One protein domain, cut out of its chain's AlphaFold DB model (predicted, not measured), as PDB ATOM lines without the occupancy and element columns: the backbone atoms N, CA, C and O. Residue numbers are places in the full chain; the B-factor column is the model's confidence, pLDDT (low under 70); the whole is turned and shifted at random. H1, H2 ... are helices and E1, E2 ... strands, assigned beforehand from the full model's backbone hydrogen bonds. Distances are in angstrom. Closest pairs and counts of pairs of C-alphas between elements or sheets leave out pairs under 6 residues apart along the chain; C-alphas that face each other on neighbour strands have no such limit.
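AT A GLANCE: This is residues 5 to 54 and 144 to 238 of the 588 residues of an uncharacterized protein of Thermosipho melanesiensis (strain DSM 12029 / CIP 104789 / BI429) (UniProt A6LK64). Two small parallel sheets of two strands each, E1 E2 and E4 E5, lie on opposite sides of a middle formed by the long strand E3 and helix H3, with E3 beside E2 and H3 between E3 and the sheet E4 E5. Helix H2 packs near the far end of E3, H4 leads away from the sheet E4 E5 to H5, and H1 lies near H5 outside this core, while residues 233 to 238 stick out. The printed part has 145 residues, with five named helices and five named strands in the order H1 E1 E2 E3 H2 E4 H3 E5 H4 H5, of mixed class. It is compact, with a radius of gyration of the C-alphas of 16.8 A, and spans 58 by 39 by 29 A.

HOW THE PARTS SIT: E1, residues 20 to 24, and E2, residues 40 to 54, are parallel neighbours at 37 degrees, with N 21 and O 41 2.8 A apart, within hydrogen-bond range. E3, residues 149 to 159, pairs with no named strand, though E3 and E2 are near each other. H3, residues 195 to 206, comes closest to E3 at the C-alphas of Ser 199 and Pro 154, 5.7 A apart. E4, residues 184 to 191, and E5, residues 211 to 213, are parallel neighbours at 49 degrees, with N 212 and O 184 2.8 A apart, within hydrogen-bond range. E4, H3 and E5 make a strand-helix-strand unit, two parallel neighbour strands with a helix between, and its crossover is right-handed. The closest C-alphas of H2, residues 163 to 170, and E3 are those of Val 165 and Val 159, 6.8 A apart. H4, residues 216 to 225, comes closest to E4 at the C-alphas of Arg 216 and Val 187, 7.0 A apart. H4 and H5, residues 228 to 231, meet only through their link. H1, residues 5 to 14, and H5 are close but not clearly touching, their closest C-alphas, of Ile 7 and Ala 231, 6.9 A apart. Every O i to N i+4 pair is within hydrogen-bond range in H3 and H4, against 5 of 6 in H1 and 3 of 4 in H2; H5 is too short for such a pair.

IN THESE COORDINATES: H1 begins at C-alpha 5, (14.105, 24.049, -8.735). E2 is 41.4 A long and ends at C-alpha 54, (44.363, 32.786, 33.528). E3 measures 27.8 A, E4 22.0 A and H3 16.5 A. H5 ends at C-alpha 231, (12.400, 35.310, -8.799).

THE WHOLE: The C-alphas of Ser 54 and Gly 234 are the two farthest apart, 58.4 A. Residues 55 to 143 are not printed, and C-alphas 54 and 144 are 46.8 A apart across the cut. The links E1 to E2 and H2 to E4 are long. Mean pLDDT of the printed part is 71.0, with residues 5 to 18 and 214 to 238 among those under 70.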
ATOM      1  N   ILE A   5      14.669  25.008  -9.701       36.91
ATOM      2  CA  ILE A   5      14.105  24.049  -8.735       36.91
ATOM      3  C   ILE A   5      14.010  24.667  -7.325       36.91
ATOM      4  O   ILE A   5      13.088  24.361  -6.580       36.91
ATOM      5  N   THR A   6      14.873  25.630  -6.993       40.97
ATOM      6  CA  THR A   6      14.873  26.315  -5.687       40.97
ATOM      7  C   THR A   6      13.692  27.283  -5.512       40.97
ATOM      8  O   THR A   6      13.190  27.452  -4.409       40.97
ATOM      9  N   ILE A   7      13.188  27.864  -6.606       38.91
ATOM     10  CA  ILE A   7      12.004  28.747  -6.598       38.91
ATOM     11  C   ILE A   7      10.713  27.926  -6.441       38.91
ATOM     12  O   ILE A   7       9.770  28.364  -5.787       38.91
ATOM     13  N   PHE A   8      10.693  26.694  -6.962       39.06
ATOM     14  CA  PHE A   8       9.605  25.748  -6.717       39.06
ATOM     15  C   PHE A   8       9.595  25.271  -5.249       39.06
ATOM     16  O   PHE A   8       8.524  25.104  -4.686       39.06
ATOM     17  N   LEU A   9      10.767  25.160  -4.604       40.06
ATOM     18  CA  LEU A   9      10.936  24.823  -3.176       40.06
ATOM     19  C   LEU A   9      10.419  25.895  -2.194       40.06
ATOM     20  O   LEU A   9      10.025  25.537  -1.092       40.06
ATOM     21  N   LEU A  10      10.372  27.174  -2.585       40.31
ATOM     22  CA  LEU A  10       9.802  28.262  -1.767       40.31
ATOM     23  C   LEU A  10       8.285  28.428  -1.961       40.31
ATOM     24  O   LEU A  10       7.586  28.803  -1.033       40.31
ATOM     25  N   LEU A  11       7.729  28.081  -3.126       40.88
ATOM     26  CA  LEU A  11       6.270  27.916  -3.266       40.88
ATOM     27  C   LEU A  11       5.780  26.611  -2.606       40.88
ATOM     28  O   LEU A  11       4.663  26.550  -2.098       40.88
ATOM     29  N   LEU A  12       6.657  25.604  -2.535       36.16
ATOM     30  CA  LEU A  12       6.535  24.409  -1.699       36.16
ATOM     31  C   LEU A  12       6.998  24.634  -0.250       36.16
ATOM     32  O   LEU A  12       7.061  23.657   0.478       36.16
ATOM     33  N   SER A  13       7.314  25.842   0.237       39.25
ATOM     34  CA  SER A  13       7.617  26.019   1.674       39.25
ATOM     35  C   SER A  13       6.355  26.051   2.546       39.25
ATOM     36  O   SER A  13       6.444  26.024   3.768       39.25
ATOM     37  N   SER A  14       5.174  25.995   1.922       41.78
ATOM     38  CA  SER A  14       3.956  25.443   2.532       41.78
ATOM     39  C   SER A  14       4.034  23.917   2.764       41.78
ATOM     40  O   SER A  14       3.158  23.346   3.405       41.78
ATOM     41  N   LEU A  15       5.084  23.257   2.259       36.59
ATOM     42  CA  LEU A  15       5.348  21.811   2.237       36.59
ATOM     43  C   LEU A  15       6.821  21.440   2.591       36.59
ATOM     44  O   LEU A  15       7.185  20.269   2.494       36.59
ATOM     45  N   SER A  16       7.678  22.384   3.022       38.88
ATOM     46  CA  SER A  16       9.033  22.096   3.537       38.88
ATOM     47  C   SER A  16       9.006  21.935   5.063       38.88
ATOM     48  O   SER A  16       8.445  22.807   5.725       38.88
ATOM     49  N   PRO A  17       9.634  20.901   5.652       47.34
ATOM     50  CA  PRO A  17       9.488  20.623   7.083       47.34
ATOM     51  C   PRO A  17      10.212  21.610   8.019       47.34
ATOM     52  O   PRO A  17       9.780  21.754   9.156       47.34
ATOM     53  N   SER A  18      11.269  22.317   7.590       53.91
ATOM     54  CA  SER A  18      12.039  23.190   8.496       53.91
ATOM     55  C   SER A  18      11.785  24.679   8.242       53.91
ATOM     56  O   SER A  18      12.309  25.251   7.287       53.91
ATOM     57  N   LYS A  19      11.046  25.336   9.142       71.00
ATOM     58  CA  LYS A  19      10.829  26.796   9.152       71.00
ATOM     59  C   LYS A  19      12.006  27.576   9.770       71.00
ATOM     60  O   LYS A  19      11.853  28.727  10.156       71.00
ATOM     61  N   VAL A  20      13.186  26.965   9.888       72.31
ATOM     62  CA  VAL A  20      14.323  27.500  10.652       72.31
ATOM     63  C   VAL A  20      15.529  27.696   9.736       72.31
ATOM     64  O   VAL A  20      15.925  26.784   9.014       72.31
ATOM     65  N   LEU A  21      16.121  28.887   9.782       73.44
ATOM     66  CA  LEU A  21      17.290  29.304   9.019       73.44
ATOM     67  C   LEU A  21      18.418  29.677   9.979       73.44
ATOM     68  O   LEU A  21      18.228  30.464  10.902       73.44
ATOM     69  N   VAL A  22      19.613  29.142   9.737       71.81
ATOM     70  CA  VAL A  22      20.817  29.473  10.507       71.81
ATOM     71  C   VAL A  22      21.778  30.236   9.604       71.81
ATOM     72  O   VAL A  22      22.294  29.686   8.632       71.81
ATOM     73  N   HIS A  23      22.039  31.497   9.936       75.31
ATOM     74  CA  HIS A  23      23.049  32.328   9.297       75.31
ATOM     75  C   HIS A  23      24.293  32.381  10.186       75.31
ATOM     76  O   HIS A  23      24.294  32.951  11.274       75.31
ATOM     77  N   SER A  24      25.382  31.764   9.744       73.31
ATOM     78  CA  SER A  24      26.635  31.764  10.493       73.31
ATOM     79  C   SER A  24      27.812  31.666   9.536       73.31
ATOM     80  O   SER A  24      27.859  30.783   8.683       73.31
ATOM     81  N   LYS A  25      28.811  32.535   9.721       75.38
ATOM     82  CA  LYS A  25      30.127  32.391   9.068       75.38
ATOM     83  C   LYS A  25      30.980  31.296   9.722       75.38
ATOM     84  O   LYS A  25      32.031  30.933   9.204       75.38
ATOM     85  N   TYR A  26      30.532  30.781  10.864       76.12
ATOM     86  CA  TYR A  26      31.185  29.742  11.646       76.12
ATOM     87  C   TYR A  26      30.506  28.396  11.391       76.12
ATOM     88  O   TYR A  26      29.278  28.319  11.336       76.12
ATOM     89  N   ASN A  27      31.301  27.333  11.266       70.06
ATOM     90  CA  ASN A  27      30.808  25.981  11.005       70.06
ATOM     91  C   ASN A  27      30.210  25.355  12.282       70.06
ATOM     92  O   ASN A  27      30.832  24.512  12.928       70.06
ATOM     93  N   LEU A  28      29.033  25.839  12.680       73.94
ATOM     94  CA  LEU A  28      28.268  25.372  13.834       73.94
ATOM     95  C   LEU A  28      27.200  24.390  13.352       73.94
ATOM     96  O   LEU A  28      26.419  24.710  12.457       73.94
ATOM     97  N   LYS A  29      27.156  23.196  13.946       71.19
ATOM     98  CA  LYS A  29      26.079  22.232  13.697       71.19
ATOM     99  C   LYS A  29      24.915  22.574  14.623       71.19
ATOM    100  O   LYS A  29      25.038  22.400  15.829       71.19
ATOM    101  N   ILE A  30      23.830  23.091  14.059       74.50
ATOM    102  CA  ILE A  30      22.565  23.334  14.759       74.50
ATOM    103  C   ILE A  30      21.509  22.503  14.029       74.50
ATOM    104  O   ILE A  30      21.314  22.703  12.829       74.50
ATOM    105  N   ASP A  31      20.866  21.561  14.717       75.62
ATOM    106  CA  ASP A  31      19.744  20.803  14.177       75.62
ATOM    107  C   ASP A  31      18.514  21.708  14.096       75.62
ATOM    108  O   ASP A  31      17.879  22.068  15.089       75.62
ATOM    109  N   THR A  32      18.166  22.093  12.875       72.25
ATOM    110  CA  THR A  32      17.004  22.934  12.596       72.25
ATOM    111  C   THR A  32      15.682  22.242  12.928       72.25
ATOM    112  O   THR A  32      14.682  22.933  13.091       72.25
ATOM    113  N   ASN A  33      15.656  20.907  13.047       70.12
ATOM    114  CA  ASN A  33      14.445  20.155  13.395       70.12
ATOM    115  C   ASN A  33      14.124  20.205  14.893       70.12
ATOM    116  O   ASN A  33      13.003  19.891  15.279       70.12
ATOM    117  N   ALA A  34      15.081  20.609  15.733       70.06
ATOM    118  CA  ALA A  34      14.864  20.759  17.170       70.06
ATOM    119  C   ALA A  34      14.024  22.003  17.528       70.06
ATOM    120  O   ALA A  34      13.607  22.159  18.675       70.06
ATOM    121  N   PHE A  35      13.777  22.897  16.568       71.19
ATOM    122  CA  PHE A  35      12.966  24.096  16.757       71.19
ATOM    123  C   PHE A  35      11.520  23.831  16.329       71.19
ATOM    124  O   PHE A  35      11.173  23.922  15.152       71.19
ATOM    125  N   GLU A  36      10.663  23.547  17.303       66.88
ATOM    126  CA  GLU A  36       9.217  23.468  17.098       66.88
ATOM    127  C   GLU A  36       8.638  24.895  17.021       66.88
ATOM    128  O   GLU A  36       8.431  25.555  18.038       66.88
ATOM    129  N   SER A  37       8.429  25.427  15.811       68.25
ATOM    130  CA  SER A  37       7.687  26.681  15.602       68.25
ATOM    131  C   SER A  37       6.903  26.650  14.292       68.25
ATOM    132  O   SER A  37       7.362  26.131  13.274       68.25
ATOM    133  N   GLU A  38       5.706  27.241  14.310       72.50
ATOM    134  CA  GLU A  38       4.896  27.477  13.115       72.50
ATOM    135  C   GLU A  38       5.334  28.729  12.327       72.50
ATOM    136  O   GLU A  38       4.830  28.975  11.227       72.50
ATOM    137  N   ASN A  39       6.307  29.480  12.833       74.38
ATOM    138  CA  ASN A  39       6.838  30.714  12.259       74.38
ATOM    139  C   ASN A  39       8.229  30.501  11.655       74.38
ATOM    140  O   ASN A  39       8.901  29.511  11.942       74.38
ATOM    141  N   PHE A  40       8.685  31.447  10.831       74.19
ATOM    142  CA  PHE A  40      10.067  31.444  10.365       74.19
ATOM    143  C   PHE A  40      11.005  31.839  11.506       74.19
ATOM    144  O   PHE A  40      10.863  32.912  12.080       74.19
ATOM    145  N   VAL A  41      11.987  31.003  11.823       76.12
ATOM    146  CA  VAL A  41      13.000  31.285  12.848       76.12
ATOM    147  C   VAL A  41      14.339  31.529  12.166       76.12
ATOM    148  O   VAL A  41      14.828  30.674  11.436       76.12
ATOM    149  N   VAL A  42      14.959  32.678  12.409       77.19
ATOM    150  CA  VAL A  42      16.278  33.046  11.892       77.19
ATOM    151  C   VAL A  42      17.248  33.141  13.059       77.19
ATOM    152  O   VAL A  42      17.082  33.965  13.954       77.19
ATOM    153  N   ILE A  43      18.277  32.304  13.048       79.25
ATOM    154  CA  ILE A  43      19.354  32.307  14.035       79.25
ATOM    155  C   ILE A  43      20.591  32.867  13.349       79.25
ATOM    156  O   ILE A  43      21.131  32.230  12.449       79.25
ATOM    157  N   SER A  44      21.057  34.037  13.772       81.12
ATOM    158  CA  SER A  44      22.282  34.637  13.248       81.12
ATOM    159  C   SER A  44      23.388  34.599  14.287       81.12
ATOM    160  O   SER A  44      23.211  35.071  15.410       81.12
ATOM    161  N   ILE A  45      24.541  34.057  13.910       83.25
ATOM    162  CA  ILE A  45      25.747  34.043  14.735       83.25
ATOM    163  C   ILE A  45      26.649  35.180  14.265       83.25
ATOM    164  O   ILE A  45      27.275  35.101  13.206       83.25
ATOM    165  N   LEU A  46      26.714  36.239  15.072       79.94
ATOM    166  CA  LEU A  46      27.448  37.463  14.759       79.94
ATOM    167  C   LEU A  46      28.932  37.348  15.086       79.94
ATOM    168  O   LEU A  46      29.773  37.769  14.291       79.94
ATOM    169  N   SER A  47      29.264  36.791  16.252       83.44
ATOM    170  CA  SER A  47      30.655  36.600  16.648       83.44
ATOM    171  C   SER A  47      30.863  35.313  17.430       83.44
ATOM    172  O   SER A  47      30.027  34.883  18.225       83.44
ATOM    173  N   VAL A  48      32.027  34.717  17.196       87.44
ATOM    174  CA  VAL A  48      32.614  33.679  18.035       87.44
ATOM    175  C   VAL A  48      33.981  34.192  18.460       87.44
ATOM    176  O   VAL A  48      34.907  34.279  17.654       87.44
ATOM    177  N   GLU A  49      34.091  34.565  19.726       88.69
ATOM    178  CA  GLU A  49      35.307  35.102  20.328       88.69
ATOM    179  C   GLU A  49      35.904  34.040  21.252       88.69
ATOM    180  O   GLU A  49      35.208  33.461  22.083       88.69
ATOM    181  N   LYS A  50      37.200  33.756  21.109       89.56
ATOM    182  CA  LYS A  50      37.914  32.891  22.049       89.56
ATOM    183  C   LYS A  50      38.538  33.763  23.130       89.56
ATOM    184  O   LYS A  50      39.375  34.607  22.825       89.56
ATOM    185  N   GLU A  51      38.179  33.511  24.380       87.94
ATOM    186  CA  GLU A  51      38.787  34.161  25.536       87.94
ATOM    187  C   GLU A  51      39.593  33.139  26.343       87.94
ATOM    188  O   GLU A  51      39.070  32.123  26.812       87.94
ATOM    189  N   SER A  52      40.891  33.405  26.488       88.56
ATOM    190  CA  SER A  52      41.800  32.611  27.312       88.56
ATOM    191  C   SER A  52      42.069  33.365  28.609       88.56
ATOM    192  O   SER A  52      42.829  34.331  28.631       88.56
ATOM    193  N   LEU A  53      41.451  32.908  29.693       90.19
ATOM    194  CA  LEU A  53      41.594  33.483  31.022       90.19
ATOM    195  C   LEU A  53      42.610  32.684  31.830       90.19
ATOM    196  O   LEU A  53      42.592  31.451  31.853       90.19
ATOM    197  N   SER A  54      43.480  33.390  32.537       90.19
ATOM    198  CA  SER A  54      44.363  32.786  33.528       90.19
ATOM    199  C   SER A  54      43.762  32.904  34.926       90.19
ATOM    200  O   SER A  54      43.233  33.948  35.316       90.19
ATOM    201  N   SER A 144       4.893  33.555   9.687       66.56
ATOM    202  CA  SER A 144       4.921  32.911   8.373       66.56
ATOM    203  C   SER A 144       3.814  33.382   7.425       66.56
ATOM    204  O   SER A 144       3.960  33.239   6.212       66.56
ATOM    205  N   SER A 145       2.738  33.974   7.950       65.06
ATOM    206  CA  SER A 145       1.598  34.447   7.158       65.06
ATOM    207  C   SER A 145       1.813  35.859   6.622       65.06
ATOM    208  O   SER A 145       1.470  36.154   5.478       65.06
ATOM    209  N   ASN A 146       2.390  36.733   7.450       61.06
ATOM    210  CA  ASN A 146       2.470  38.168   7.172       61.06
ATOM    211  C   ASN A 146       3.908  38.716   7.100       61.06
ATOM    212  O   ASN A 146       4.088  39.890   6.786       61.06
ATOM    213  N   PHE A 147       4.922  37.881   7.354       61.38
ATOM    214  CA  PHE A 147       6.351  38.220   7.311       61.38
ATOM    215  C   PHE A 147       6.784  39.355   8.267       61.38
ATOM    216  O   PHE A 147       7.698  40.119   7.955       61.38
ATOM    217  N   TYR A 148       6.170  39.450   9.454       65.56
ATOM    218  CA  TYR A 148       6.545  40.417  10.502       65.56
ATOM    219  C   TYR A 148       7.370  39.783  11.621       65.56
ATOM    220  O   TYR A 148       7.131  38.637  11.987       65.56
ATOM    221  N   ILE A 149       8.305  40.546  12.197       70.38
ATOM    222  CA  ILE A 149       9.131  40.116  13.335       70.38
ATOM    223  C   ILE A 149       8.251  40.007  14.592       70.38
ATOM    224  O   ILE A 149       7.754  41.015  15.084       70.38
ATOM    225  N   LEU A 150       8.092  38.787  15.107       73.44
ATOM    226  CA  LEU A 150       7.417  38.457  16.368       73.44
ATOM    227  C   LEU A 150       8.361  38.547  17.569       73.44
ATOM    228  O   LEU A 150       7.961  38.914  18.669       73.44
ATOM    229  N   SER A 151       9.629  38.187  17.373       77.06
ATOM    230  CA  SER A 151      10.637  38.253  18.430       77.06
ATOM    231  C   SER A 151      12.001  38.606  17.862       77.06
ATOM    232  O   SER A 151      12.358  38.163  16.774       77.06
ATOM    233  N   PHE A 152      12.779  39.385  18.613       78.75
ATOM    234  CA  PHE A 152      14.216  39.554  18.402       78.75
ATOM    235  C   PHE A 152      14.897  39.347  19.748       78.75
ATOM    236  O   PHE A 152      14.705  40.131  20.679       78.75
ATOM    237  N   THR A 153      15.681  38.280  19.850       84.19
ATOM    238  CA  THR A 153      16.319  37.872  21.098       84.19
ATOM    239  C   THR A 153      17.823  37.747  20.873       84.19
ATOM    240  O   THR A 153      18.277  36.722  20.354       84.19
ATOM    241  N   PRO A 154      18.632  38.771  21.206       82.00
ATOM    242  CA  PRO A 154      20.068  38.635  21.194       82.00
ATOM    243  C   PRO A 154      20.461  37.617  22.249       82.00
ATOM    244  O   PRO A 154      19.873  37.529  23.327       82.00
ATOM    245  N   PHE A 155      21.508  36.879  21.956       85.69
ATOM    246  CA  PHE A 155      22.100  35.989  22.924       85.69
ATOM    247  C   PHE A 155      23.587  36.237  22.993       85.69
ATOM    248  O   PHE A 155      24.256  36.471  21.987       85.69
ATOM    249  N   VAL A 156      24.095  36.147  24.216       85.81
ATOM    250  CA  VAL A 156      25.509  35.956  24.472       85.81
ATOM    251  C   VAL A 156      25.631  34.862  25.509       85.81
ATOM    252  O   VAL A 156      25.094  34.975  26.609       85.81
ATOM    253  N   PHE A 157      26.334  33.796  25.170       87.62
ATOM    254  CA  PHE A 157      26.608  32.739  26.126       87.62
ATOM    255  C   PHE A 157      28.041  32.250  25.997       87.62
ATOM    256  O   PHE A 157      28.675  32.320  24.944       87.62
ATOM    257  N   TYR A 158      28.538  31.746  27.119       88.69
ATOM    258  CA  TYR A 158      29.836  31.104  27.207       88.69
ATOM    259  C   TYR A 158      29.646  29.610  27.010       88.69
ATOM    260  O   TYR A 158      28.838  28.995  27.712       88.69
ATOM    261  N   VAL A 159      30.423  29.040  26.101       88.56
ATOM    262  CA  VAL A 159      30.537  27.594  25.936       88.56
ATOM    263  C   VAL A 159      31.979  27.154  26.111       88.56
ATOM    264  O   VAL A 159      32.925  27.896  25.823       88.56
ATOM    265  N   ARG A 160      32.148  25.931  26.609       86.69
ATOM    266  CA  ARG A 160      33.457  25.261  26.614       86.69
ATOM    267  C   ARG A 160      33.685  24.481  25.321       86.69
ATOM    268  O   ARG A 160      34.825  24.354  24.890       86.69
ATOM    269  N   ASP A 161      32.599  24.010  24.715       82.38
ATOM    270  CA  ASP A 161      32.559  23.248  23.470       82.38
ATOM    271  C   ASP A 161      31.440  23.798  22.567       82.38
ATOM    272  O   ASP A 161      30.352  24.136  23.038       82.38
ATOM    273  N   PHE A 162      31.686  23.864  21.259       80.81
ATOM    274  CA  PHE A 162      30.693  24.255  20.261       80.81
ATOM    275  C   PHE A 162      29.440  23.364  20.240       80.81
ATOM    276  O   PHE A 162      28.381  23.824  19.825       80.81
ATOM    277  N   ASN A 163      29.506  22.128  20.737       81.62
ATOM    278  CA  ASN A 163      28.328  21.263  20.878       81.62
ATOM    279  C   ASN A 163      27.317  21.777  21.926       81.62
ATOM    280  O   ASN A 163      26.160  21.362  21.936       81.62
ATOM    281  N   GLU A 164      27.718  22.681  22.827       86.38
ATOM    282  CA  GLU A 164      26.809  23.289  23.813       86.38
ATOM    283  C   GLU A 164      25.940  24.406  23.205       86.38
ATOM    284  O   GLU A 164      24.939  24.804  23.799       86.38
ATOM    285  N   VAL A 165      26.314  24.908  22.027       85.56
ATOM    286  CA  VAL A 165      25.737  26.099  21.383       85.56
ATOM    287  C   VAL A 165      24.287  25.878  21.004       85.56
ATOM    288  O   VAL A 165      23.434  26.683  21.355       85.56
ATOM    289  N   GLU A 166      23.999  24.760  20.348       84.88
ATOM    290  CA  GLU A 166      22.643  24.364  19.980       84.88
ATOM    291  C   GLU A 166      21.726  24.313  21.205       84.88
ATOM    292  O   GLU A 166      20.689  24.972  21.231       84.88
ATOM    293  N   LYS A 167      22.149  23.608  22.264       85.50
ATOM    294  CA  LYS A 167      21.384  23.510  23.514       85.50
ATOM    295  C   LYS A 167      21.123  24.883  24.117       85.50
ATOM    296  O   LYS A 167      20.014  25.149  24.564       85.50
ATOM    297  N   LYS A 168      22.131  25.760  24.120       88.12
ATOM    298  CA  LYS A 168      21.981  27.132  24.615       88.12
ATOM    299  C   LYS A 168      20.952  27.905  23.800       88.12
ATOM    300  O   LYS A 168      20.096  28.533  24.411       88.12
ATOM    301  N   ILE A 169      20.997  27.813  22.470       85.88
ATOM    302  CA  ILE A 169      20.064  28.515  21.582       85.88
ATOM    303  C   ILE A 169      18.632  27.998  21.761       85.88
ATOM    304  O   ILE A 169      17.716  28.804  21.884       85.88
ATOM    305  N   LEU A 170      18.437  26.680  21.858       83.12
ATOM    306  CA  LEU A 170      17.118  26.069  22.078       83.12
ATOM    307  C   LEU A 170      16.479  26.479  23.415       83.12
ATOM    308  O   LEU A 170      15.260  26.509  23.531       83.12
ATOM    309  N   THR A 171      17.292  26.811  24.422       83.25
ATOM    310  CA  THR A 171      16.809  27.271  25.737       83.25
ATOM    311  C   THR A 171      16.583  28.779  25.834       83.25
ATOM    312  O   THR A 171      16.216  29.263  26.904       83.25
ATOM    313  N   ILE A 172      16.835  29.544  24.766       82.56
ATOM    314  CA  ILE A 172      16.603  30.989  24.782       82.56
ATOM    315  C   ILE A 172      15.104  31.236  24.929       82.56
ATOM    316  O   ILE A 172      14.311  30.886  24.056       82.56
ATOM    317  N   GLN A 173      14.727  31.873  26.037       72.88
ATOM    318  CA  GLN A 173      13.378  32.386  26.207       72.88
ATOM    319  C   GLN A 173      13.156  33.503  25.189       72.88
ATOM    320  O   GLN A 173      13.906  34.476  25.156       72.88
ATOM    321  N   LYS A 174      12.139  33.336  24.348       71.88
ATOM    322  CA  LYS A 174      11.818  34.291  23.293       71.88
ATOM    323  C   LYS A 174      10.958  35.422  23.848       71.88
ATOM    324  O   LYS A 174      10.097  35.195  24.695       71.88
ATOM    325  N   ASN A 175      11.185  36.626  23.337       68.62
ATOM    326  CA  ASN A 175      10.304  37.763  23.586       68.62
ATOM    327  C   ASN A 175       9.063  37.644  22.700       68.62
ATOM    328  O   ASN A 175       9.192  37.664  21.485       68.62
ATOM    329  N   GLU A 176       7.874  37.533  23.278       71.62
ATOM    330  CA  GLU A 176       6.632  37.465  22.503       71.62
ATOM    331  C   GLU A 176       6.071  38.874  22.278       71.62
ATOM    332  O   GLU A 176       5.213  39.332  23.031       71.62
ATOM    333  N   ASN A 177       6.550  39.573  21.242       73.81
ATOM    334  CA  ASN A 177       5.936  40.829  20.818       73.81
ATOM    335  C   ASN A 177       4.945  40.563  19.679       73.81
ATOM    336  O   ASN A 177       5.308  40.177  18.568       73.81
ATOM    337  N   HIS A 178       3.664  40.794  19.940       77.44
ATOM    338  CA  HIS A 178       2.632  40.649  18.921       77.44
ATOM    339  C   HIS A 178       2.414  41.947  18.152       77.44
ATOM    340  O   HIS A 178       2.240  43.010  18.748       77.44
ATOM    341  N   PHE A 179       2.339  41.851  16.829       77.69
ATOM    342  CA  PHE A 179       1.938  42.979  16.000       77.69
ATOM    343  C   PHE A 179       0.515  43.440  16.344       77.69
ATOM    344  O   PHE A 179      -0.385  42.622  16.543       77.69
ATOM    345  N   SER A 180       0.299  44.753  16.372       83.12
ATOM    346  CA  SER A 180      -1.028  45.340  16.553       83.12
ATOM    347  C   SER A 180      -1.119  46.673  15.831       83.12
ATOM    348  O   SER A 180      -0.185  47.466  15.862       83.12
ATOM    349  N   VAL A 181      -2.262  46.956  15.210       84.31
ATOM    350  CA  VAL A 181      -2.486  48.229  14.509       84.31
ATOM    351  C   VAL A 181      -2.438  49.447  15.435       84.31
ATOM    352  O   VAL A 181      -2.165  50.541  14.938       84.31
ATOM    353  N   ASP A 182      -2.639  49.227  16.737       87.81
ATOM    354  CA  ASP A 182      -2.708  50.253  17.782       87.81
ATOM    355  C   ASP A 182      -1.335  50.591  18.401       87.81
ATOM    356  O   ASP A 182      -1.215  51.550  19.164       87.81
ATOM    357  N   LYS A 183      -0.282  49.822  18.085       89.62
ATOM    358  CA  LYS A 183       1.096  50.112  18.522       89.62
ATOM    359  C   LYS A 183       1.742  51.181  17.649       89.62
ATOM    360  O   LYS A 183       1.382  51.367  16.487       89.62
ATOM    361  N   TYR A 184       2.767  51.831  18.194       87.88
ATOM    362  CA  TYR A 184       3.582  52.774  17.434       87.88
ATOM    363  C   TYR A 184       4.418  52.043  16.387       87.88
ATOM    364  O   TYR A 184       5.244  51.196  16.734       87.88
ATOM    365  N   ASP A 185       4.258  52.407  15.117       85.50
ATOM    366  CA  ASP A 185       5.113  51.898  14.053       85.50
ATOM    367  C   ASP A 185       6.441  52.657  14.056       85.50
ATOM    368  O   ASP A 185       6.483  53.863  13.794       85.50
ATOM    369  N   ILE A 186       7.538  51.960  14.349       86.81
ATOM    370  CA  ILE A 186       8.867  52.566  14.435       86.81
ATOM    371  C   ILE A 186       9.868  51.881  13.511       86.81
ATOM    372  O   ILE A 186       9.837  50.668  13.313       86.81
ATOM    373  N   VAL A 187      10.817  52.659  12.999       84.31
ATOM    374  CA  VAL A 187      12.062  52.153  12.402       84.31
ATOM    375  C   VAL A 187      13.216  52.576  13.292       84.31
ATOM    376  O   VAL A 187      13.267  53.727  13.720       84.31
ATOM    377  N   VAL A 188      14.158  51.673  13.553       87.06
ATOM    378  CA  VAL A 188      15.389  52.005  14.278       87.06
ATOM    379  C   VAL A 188      16.533  52.089  13.277       87.06
ATOM    380  O   VAL A 188      16.796  51.134  12.555       87.06
ATOM    381  N   ASN A 189      17.192  53.240  13.223       86.62
ATOM    382  CA  ASN A 189      18.359  53.478  12.388       86.62
ATOM    383  C   ASN A 189      19.606  53.566  13.267       86.62
ATOM    384  O   ASN A 189      19.598  54.266  14.278       86.62
ATOM    385  N   PHE A 190      20.678  52.888  12.867       88.25
ATOM    386  CA  PHE A 190      21.928  52.860  13.619       88.25
ATOM    387  C   PHE A 190      23.076  53.425  12.792       88.25
ATOM    388  O   PHE A 190      23.406  52.888  11.735       88.25
ATOM    389  N   ILE A 191      23.745  54.447  13.314       88.12
ATOM    390  CA  ILE A 191      24.889  55.101  12.677       88.12
ATOM    391  C   ILE A 191      26.128  54.830  13.530       88.12
ATOM    392  O   ILE A 191      26.099  54.989  14.747       88.12
ATOM    393  N   ASN A 192      27.202  54.335  12.906       91.00
ATOM    394  CA  ASN A 192      28.476  53.983  13.563       91.00
ATOM    395  C   ASN A 192      28.371  52.997  14.748       91.00
ATOM    396  O   ASN A 192      29.355  52.728  15.434       91.00
ATOM    397  N   THR A 193      27.193  52.417  14.990       89.19
ATOM    398  CA  THR A 193      26.938  51.563  16.147       89.19
ATOM    399  C   THR A 193      27.463  50.143  15.931       89.19
ATOM    400  O   THR A 193      27.100  49.511  14.933       89.19
ATOM    401  N   PRO A 194      28.248  49.578  16.870       88.75
ATOM    402  CA  PRO A 194      28.691  48.187  16.792       88.75
ATOM    403  C   PRO A 194      27.507  47.213  16.726       88.75
ATOM    404  O   PRO A 194      26.573  47.333  17.518       88.75
ATOM    405  N   SER A 195      27.560  46.199  15.852       81.88
ATOM    406  CA  SER A 195      26.447  45.251  15.648       81.88
ATOM    407  C   SER A 195      25.956  44.602  16.943       81.88
ATOM    408  O   SER A 195      24.753  44.472  17.144       81.88
ATOM    409  N   LYS A 196      26.877  44.269  17.859       84.81
ATOM    410  CA  LYS A 196      26.538  43.709  19.174       84.81
ATOM    411  C   LYS A 196      25.661  44.677  19.984       84.81
ATOM    412  O   LYS A 196      24.642  44.256  20.519       84.81
ATOM    413  N   LEU A 197      25.994  45.973  20.012       89.81
ATOM    414  CA  LEU A 197      25.185  46.997  20.685       89.81
ATOM    415  C   LEU A 197      23.820  47.193  20.008       89.81
ATOM    416  O   LEU A 197      22.818  47.301  20.714       89.81
ATOM    417  N   LYS A 198      23.755  47.168  18.665       87.88
ATOM    418  CA  LYS A 198      22.476  47.216  17.930       87.88
ATOM    419  C   LYS A 198      21.522  46.127  18.425       87.88
ATOM    420  O   LYS A 198      20.373  46.412  18.755       87.88
ATOM    421  N   SER A 199      22.019  44.893  18.553       84.44
ATOM    422  CA  SER A 199      21.223  43.751  19.011       84.44
ATOM    423  C   SER A 199      20.733  43.902  20.456       84.44
ATOM    424  O   SER A 199      19.574  43.593  20.730       84.44
ATOM    425  N   PHE A 200      21.567  44.412  21.373       89.19
ATOM    426  CA  PHE A 200      21.138  44.707  22.749       89.19
ATOM    427  C   PHE A 200      20.033  45.771  22.788       89.19
ATOM    428  O   PHE A 200      19.038  45.591  23.490       89.19
ATOM    429  N   ILE A 201      20.165  46.847  22.006       91.25
ATOM    430  CA  ILE A 201      19.158  47.912  21.957       91.25
ATOM    431  C   ILE A 201      17.840  47.374  21.397       91.25
ATOM    432  O   ILE A 201      16.808  47.517  22.047       91.25
ATOM    433  N   LEU A 202      17.869  46.708  20.239       85.88
ATOM    434  CA  LEU A 202      16.669  46.147  19.612       85.88
ATOM    435  C   LEU A 202      15.940  45.172  20.541       85.88
ATOM    436  O   LEU A 202      14.723  45.256  20.666       85.88
ATOM    437  N   SER A 203      16.669  44.317  21.259       84.94
ATOM    438  CA  SER A 203      16.084  43.435  22.276       84.94
ATOM    439  C   SER A 203      15.296  44.181  23.331       84.94
ATOM    440  O   SER A 203      14.185  43.788  23.666       84.94
ATOM    441  N   LYS A 204      15.882  45.248  23.879       89.69
ATOM    442  CA  LYS A 204      15.257  46.021  24.949       89.69
ATOM    443  C   LYS A 204      14.055  46.804  24.459       89.69
ATOM    444  O   LYS A 204      13.105  46.965  25.214       89.69
ATOM    445  N   LEU A 205      14.052  47.214  23.194       89.00
ATOM    446  CA  LEU A 205      12.864  47.784  22.568       89.00
ATOM    447  C   LEU A 205      11.772  46.733  22.339       89.00
ATOM    448  O   LEU A 205      10.610  47.025  22.596       89.00
ATOM    449  N   GLN A 206      12.129  45.514  21.923       85.06
ATOM    450  CA  GLN A 206      11.164  44.421  21.757       85.06
ATOM    451  C   GLN A 206      10.563  43.965  23.089       85.06
ATOM    452  O   GLN A 206       9.363  43.761  23.157       85.06
ATOM    453  N   GLU A 207      11.353  43.890  24.167       87.12
ATOM    454  CA  GLU A 207      10.860  43.591  25.522       87.12
ATOM    455  C   GLU A 207       9.803  44.586  26.029       87.12
ATOM    456  O   GLU A 207       9.129  44.300  27.017       87.12
ATOM    457  N   ASP A 208       9.670  45.772  25.434       86.69
ATOM    458  CA  ASP A 208       8.688  46.769  25.863       86.69
ATOM    459  C   ASP A 208       7.278  46.500  25.311       86.69
ATOM    460  O   ASP A 208       6.291  46.940  25.891       86.69
ATOM    461  N   ASP A 209       7.168  45.754  24.210       86.94
ATOM    462  CA  ASP A 209       5.934  45.432  23.478       86.94
ATOM    463  C   ASP A 209       5.084  46.623  22.997       86.94
ATOM    464  O   ASP A 209       4.067  46.398  22.351       86.94
ATOM    465  N   ARG A 210       5.449  47.889  23.238       91.06
ATOM    466  CA  ARG A 210       4.656  49.054  22.774       91.06
ATOM    467  C   ARG A 210       4.860  49.440  21.308       91.06
ATOM    468  O   ARG A 210       4.188  50.334  20.792       91.06
ATOM    469  N   TYR A 211       5.829  48.809  20.656       88.69
ATOM    470  CA  TYR A 211       6.281  49.173  19.321       88.69
ATOM    471  C   TYR A 211       6.022  48.045  18.329       88.69
ATOM    472  O   TYR A 211       6.327  46.883  18.606       88.69
ATOM    473  N   ASN A 212       5.578  48.413  17.133       83.19
ATOM    474  CA  ASN A 212       5.800  47.610  15.942       83.19
ATOM    475  C   ASN A 212       7.143  48.038  15.346       83.19
ATOM    476  O   ASN A 212       7.259  49.121  14.770       83.19
ATOM    477  N   ILE A 213       8.175  47.214  15.519       79.44
ATOM    478  CA  ILE A 213       9.514  47.536  15.020       79.44
ATOM    479  C   ILE A 213       9.672  46.992  13.604       79.44
ATOM    480  O   ILE A 213       9.698  45.782  13.383       79.44
ATOM    481  N   TYR A 214       9.834  47.903  12.655       69.31
ATOM    482  CA  TYR A 214      10.146  47.610  11.267       69.31
ATOM    483  C   TYR A 214      11.652  47.781  11.071       69.31
ATOM    484  O   TYR A 214      12.133  48.869  10.758       69.31
ATOM    485  N   ASP A 215      12.436  46.730  11.295       61.28
ATOM    486  CA  ASP A 215      13.870  46.802  11.010       61.28
ATOM    487  C   ASP A 215      14.104  46.646   9.502       61.28
ATOM    488  O   ASP A 215      14.159  45.543   8.961       61.28
ATOM    489  N   ARG A 216      14.172  47.780   8.800       53.50
ATOM    490  CA  ARG A 216      14.297  47.820   7.343       53.50
ATOM    491  C   ARG A 216      15.653  47.314   6.854       53.50
ATOM    492  O   ARG A 216      15.675  46.630   5.840       53.50
ATOM    493  N   GLU A 217      16.757  47.622   7.537       53.66
ATOM    494  CA  GLU A 217      18.081  47.122   7.135       53.66
ATOM    495  C   GLU A 217      18.159  45.610   7.323       53.66
ATOM    496  O   GLU A 217      18.607  44.900   6.423       53.66
ATOM    497  N   TYR A 218      17.643  45.114   8.447       53.28
ATOM    498  CA  TYR A 218      17.625  43.692   8.748       53.28
ATOM    499  C   TYR A 218      16.680  42.901   7.830       53.28
ATOM    500  O   TYR A 218      17.052  41.841   7.326       53.28
ATOM    501  N   LEU A 219      15.483  43.429   7.544       50.47
ATOM    502  CA  LEU A 219      14.563  42.844   6.565       50.47
ATOM    503  C   LEU A 219      15.149  42.905   5.152       50.47
ATOM    504  O   LEU A 219      15.050  41.926   4.424       50.47
ATOM    505  N   GLU A 220      15.795  44.000   4.747       51.84
ATOM    506  CA  GLU A 220      16.461  44.082   3.442       51.84
ATOM    507  C   GLU A 220      17.660  43.125   3.329       51.84
ATOM    508  O   GLU A 220      17.912  42.624   2.237       51.84
ATOM    509  N   GLU A 221      18.394  42.846   4.410       48.06
ATOM    510  CA  GLU A 221      19.489  41.863   4.435       48.06
ATOM    511  C   GLU A 221      18.956  40.419   4.370       48.06
ATOM    512  O   GLU A 221      19.384  39.647   3.510       48.06
ATOM    513  N   LEU A 222      17.912  40.093   5.146       44.78
ATOM    514  CA  LEU A 222      17.157  38.836   5.028       44.78
ATOM    515  C   LEU A 222      16.605  38.627   3.610       44.78
ATOM    516  O   LEU A 222      16.750  37.554   3.029       44.78
ATOM    517  N   LEU A 223      16.003  39.663   3.023       45.72
ATOM    518  CA  LEU A 223      15.431  39.642   1.673       45.72
ATOM    519  C   LEU A 223      16.493  39.730   0.559       45.72
ATOM    520  O   LEU A 223      16.156  39.553  -0.612       45.72
ATOM    521  N   LYS A 224      17.762  40.021   0.877       45.34
ATOM    522  CA  LYS A 224      18.893  39.900  -0.061       45.34
ATOM    523  C   LYS A 224      19.409  38.463  -0.108       45.34
ATOM    524  O   LYS A 224      19.664  37.968  -1.206       45.34
ATOM    525  N   ASP A 225      19.509  37.799   1.045       40.66
ATOM    526  CA  ASP A 225      19.887  36.381   1.147       40.66
ATOM    527  C   ASP A 225      18.798  35.459   0.569       40.66
ATOM    528  O   ASP A 225      19.084  34.461  -0.100       40.66
ATOM    529  N   ILE A 226      17.528  35.839   0.725       43.31
ATOM    530  CA  ILE A 226      16.398  35.247   0.008       43.31
ATOM    531  C   ILE A 226      16.324  35.938  -1.359       43.31
ATOM    532  O   ILE A 226      15.684  36.968  -1.482       43.31
ATOM    533  N   SER A 227      16.991  35.424  -2.394       41.06
ATOM    534  CA  SER A 227      17.057  36.036  -3.743       41.06
ATOM    535  C   SER A 227      15.688  36.285  -4.434       41.06
ATOM    536  O   SER A 227      15.303  35.623  -5.394       41.06
ATOM    537  N   LEU A 228      14.937  37.289  -3.976       41.59
ATOM    538  CA  LEU A 228      13.586  37.626  -4.442       41.59
ATOM    539  C   LEU A 228      13.613  38.554  -5.659       41.59
ATOM    540  O   LEU A 228      12.680  38.529  -6.461       41.59
ATOM    541  N   LYS A 229      14.694  39.324  -5.850       39.00
ATOM    542  CA  LYS A 229      14.814  40.281  -6.966       39.00
ATOM    543  C   LYS A 229      14.775  39.620  -8.347       39.00
ATOM    544  O   LYS A 229      14.202  40.201  -9.264       39.00
ATOM    545  N   ASP A 230      15.310  38.406  -8.480       40.66
ATOM    546  CA  ASP A 230      15.305  37.676  -9.756       40.66
ATOM    547  C   ASP A 230      14.097  36.734  -9.909       40.66
ATOM    548  O   ASP A 230      13.675  36.453 -11.034       40.66
ATOM    549  N   ALA A 231      13.514  36.262  -8.799       42.94
ATOM    550  CA  ALA A 231      12.400  35.310  -8.799       42.94
ATOM    551  C   ALA A 231      11.017  35.976  -8.920       42.94
ATOM    552  O   ALA A 231      10.109  35.393  -9.511       42.94
ATOM    553  N   LEU A 232      10.853  37.196  -8.402       42.12
ATOM    554  CA  LEU A 232       9.559  37.874  -8.289       42.12
ATOM    555  C   LEU A 232       9.512  39.174  -9.088       42.12
ATOM    556  O   LEU A 232       9.208  40.230  -8.533       42.12
ATOM    557  N   LYS A 233       9.781  39.109 -10.399       37.16
ATOM    558  CA  LYS A 233       9.518  40.221 -11.331       37.16
ATOM    559  C   LYS A 233       8.090  40.770 -11.127       37.16
ATOM    560  O   LYS A 233       7.154  40.277 -11.745       37.16
ATOM    561  N   GLY A 234       7.929  41.785 -10.274       38.34
ATOM    562  CA  GLY A 234       6.678  42.520 -10.068       38.34
ATOM    563  C   GLY A 234       5.983  42.425  -8.700       38.34
ATOM    564  O   GLY A 234       4.966  43.097  -8.551       38.34
ATOM    565  N   ILE A 235       6.470  41.679  -7.695       39.41
ATOM    566  CA  ILE A 235       5.840  41.728  -6.355       39.41
ATOM    567  C   ILE A 235       6.447  42.872  -5.541       39.41
ATOM    568  O   ILE A 235       7.572  42.791  -5.057       39.41
ATOM    569  N   ASN A 236       5.682  43.954  -5.405       40.00
ATOM    570  CA  ASN A 236       6.030  45.086  -4.557       40.00
ATOM    571  C   ASN A 236       5.616  44.744  -3.115       40.00
ATOM    572  O   ASN A 236       4.423  44.745  -2.803       40.00
ATOM    573  N   ILE A 237       6.577  44.396  -2.253       44.25
ATOM    574  CA  ILE A 237       6.311  44.167  -0.826       44.25
ATOM    575  C   ILE A 237       5.867  45.509  -0.231       44.25
ATOM    576  O   ILE A 237       6.630  46.475  -0.214       44.25
ATOM    577  N   LYS A 238       4.602  45.596   0.194       44.56
ATOM    578  CA  LYS A 238       4.047  46.804   0.811       44.56
ATOM    579  C   LYS A 238       4.462  46.839   2.279       44.56
ATOM    580  O   LYS A 238       3.912  46.098   3.084       44.56
TER     581      LYS A 238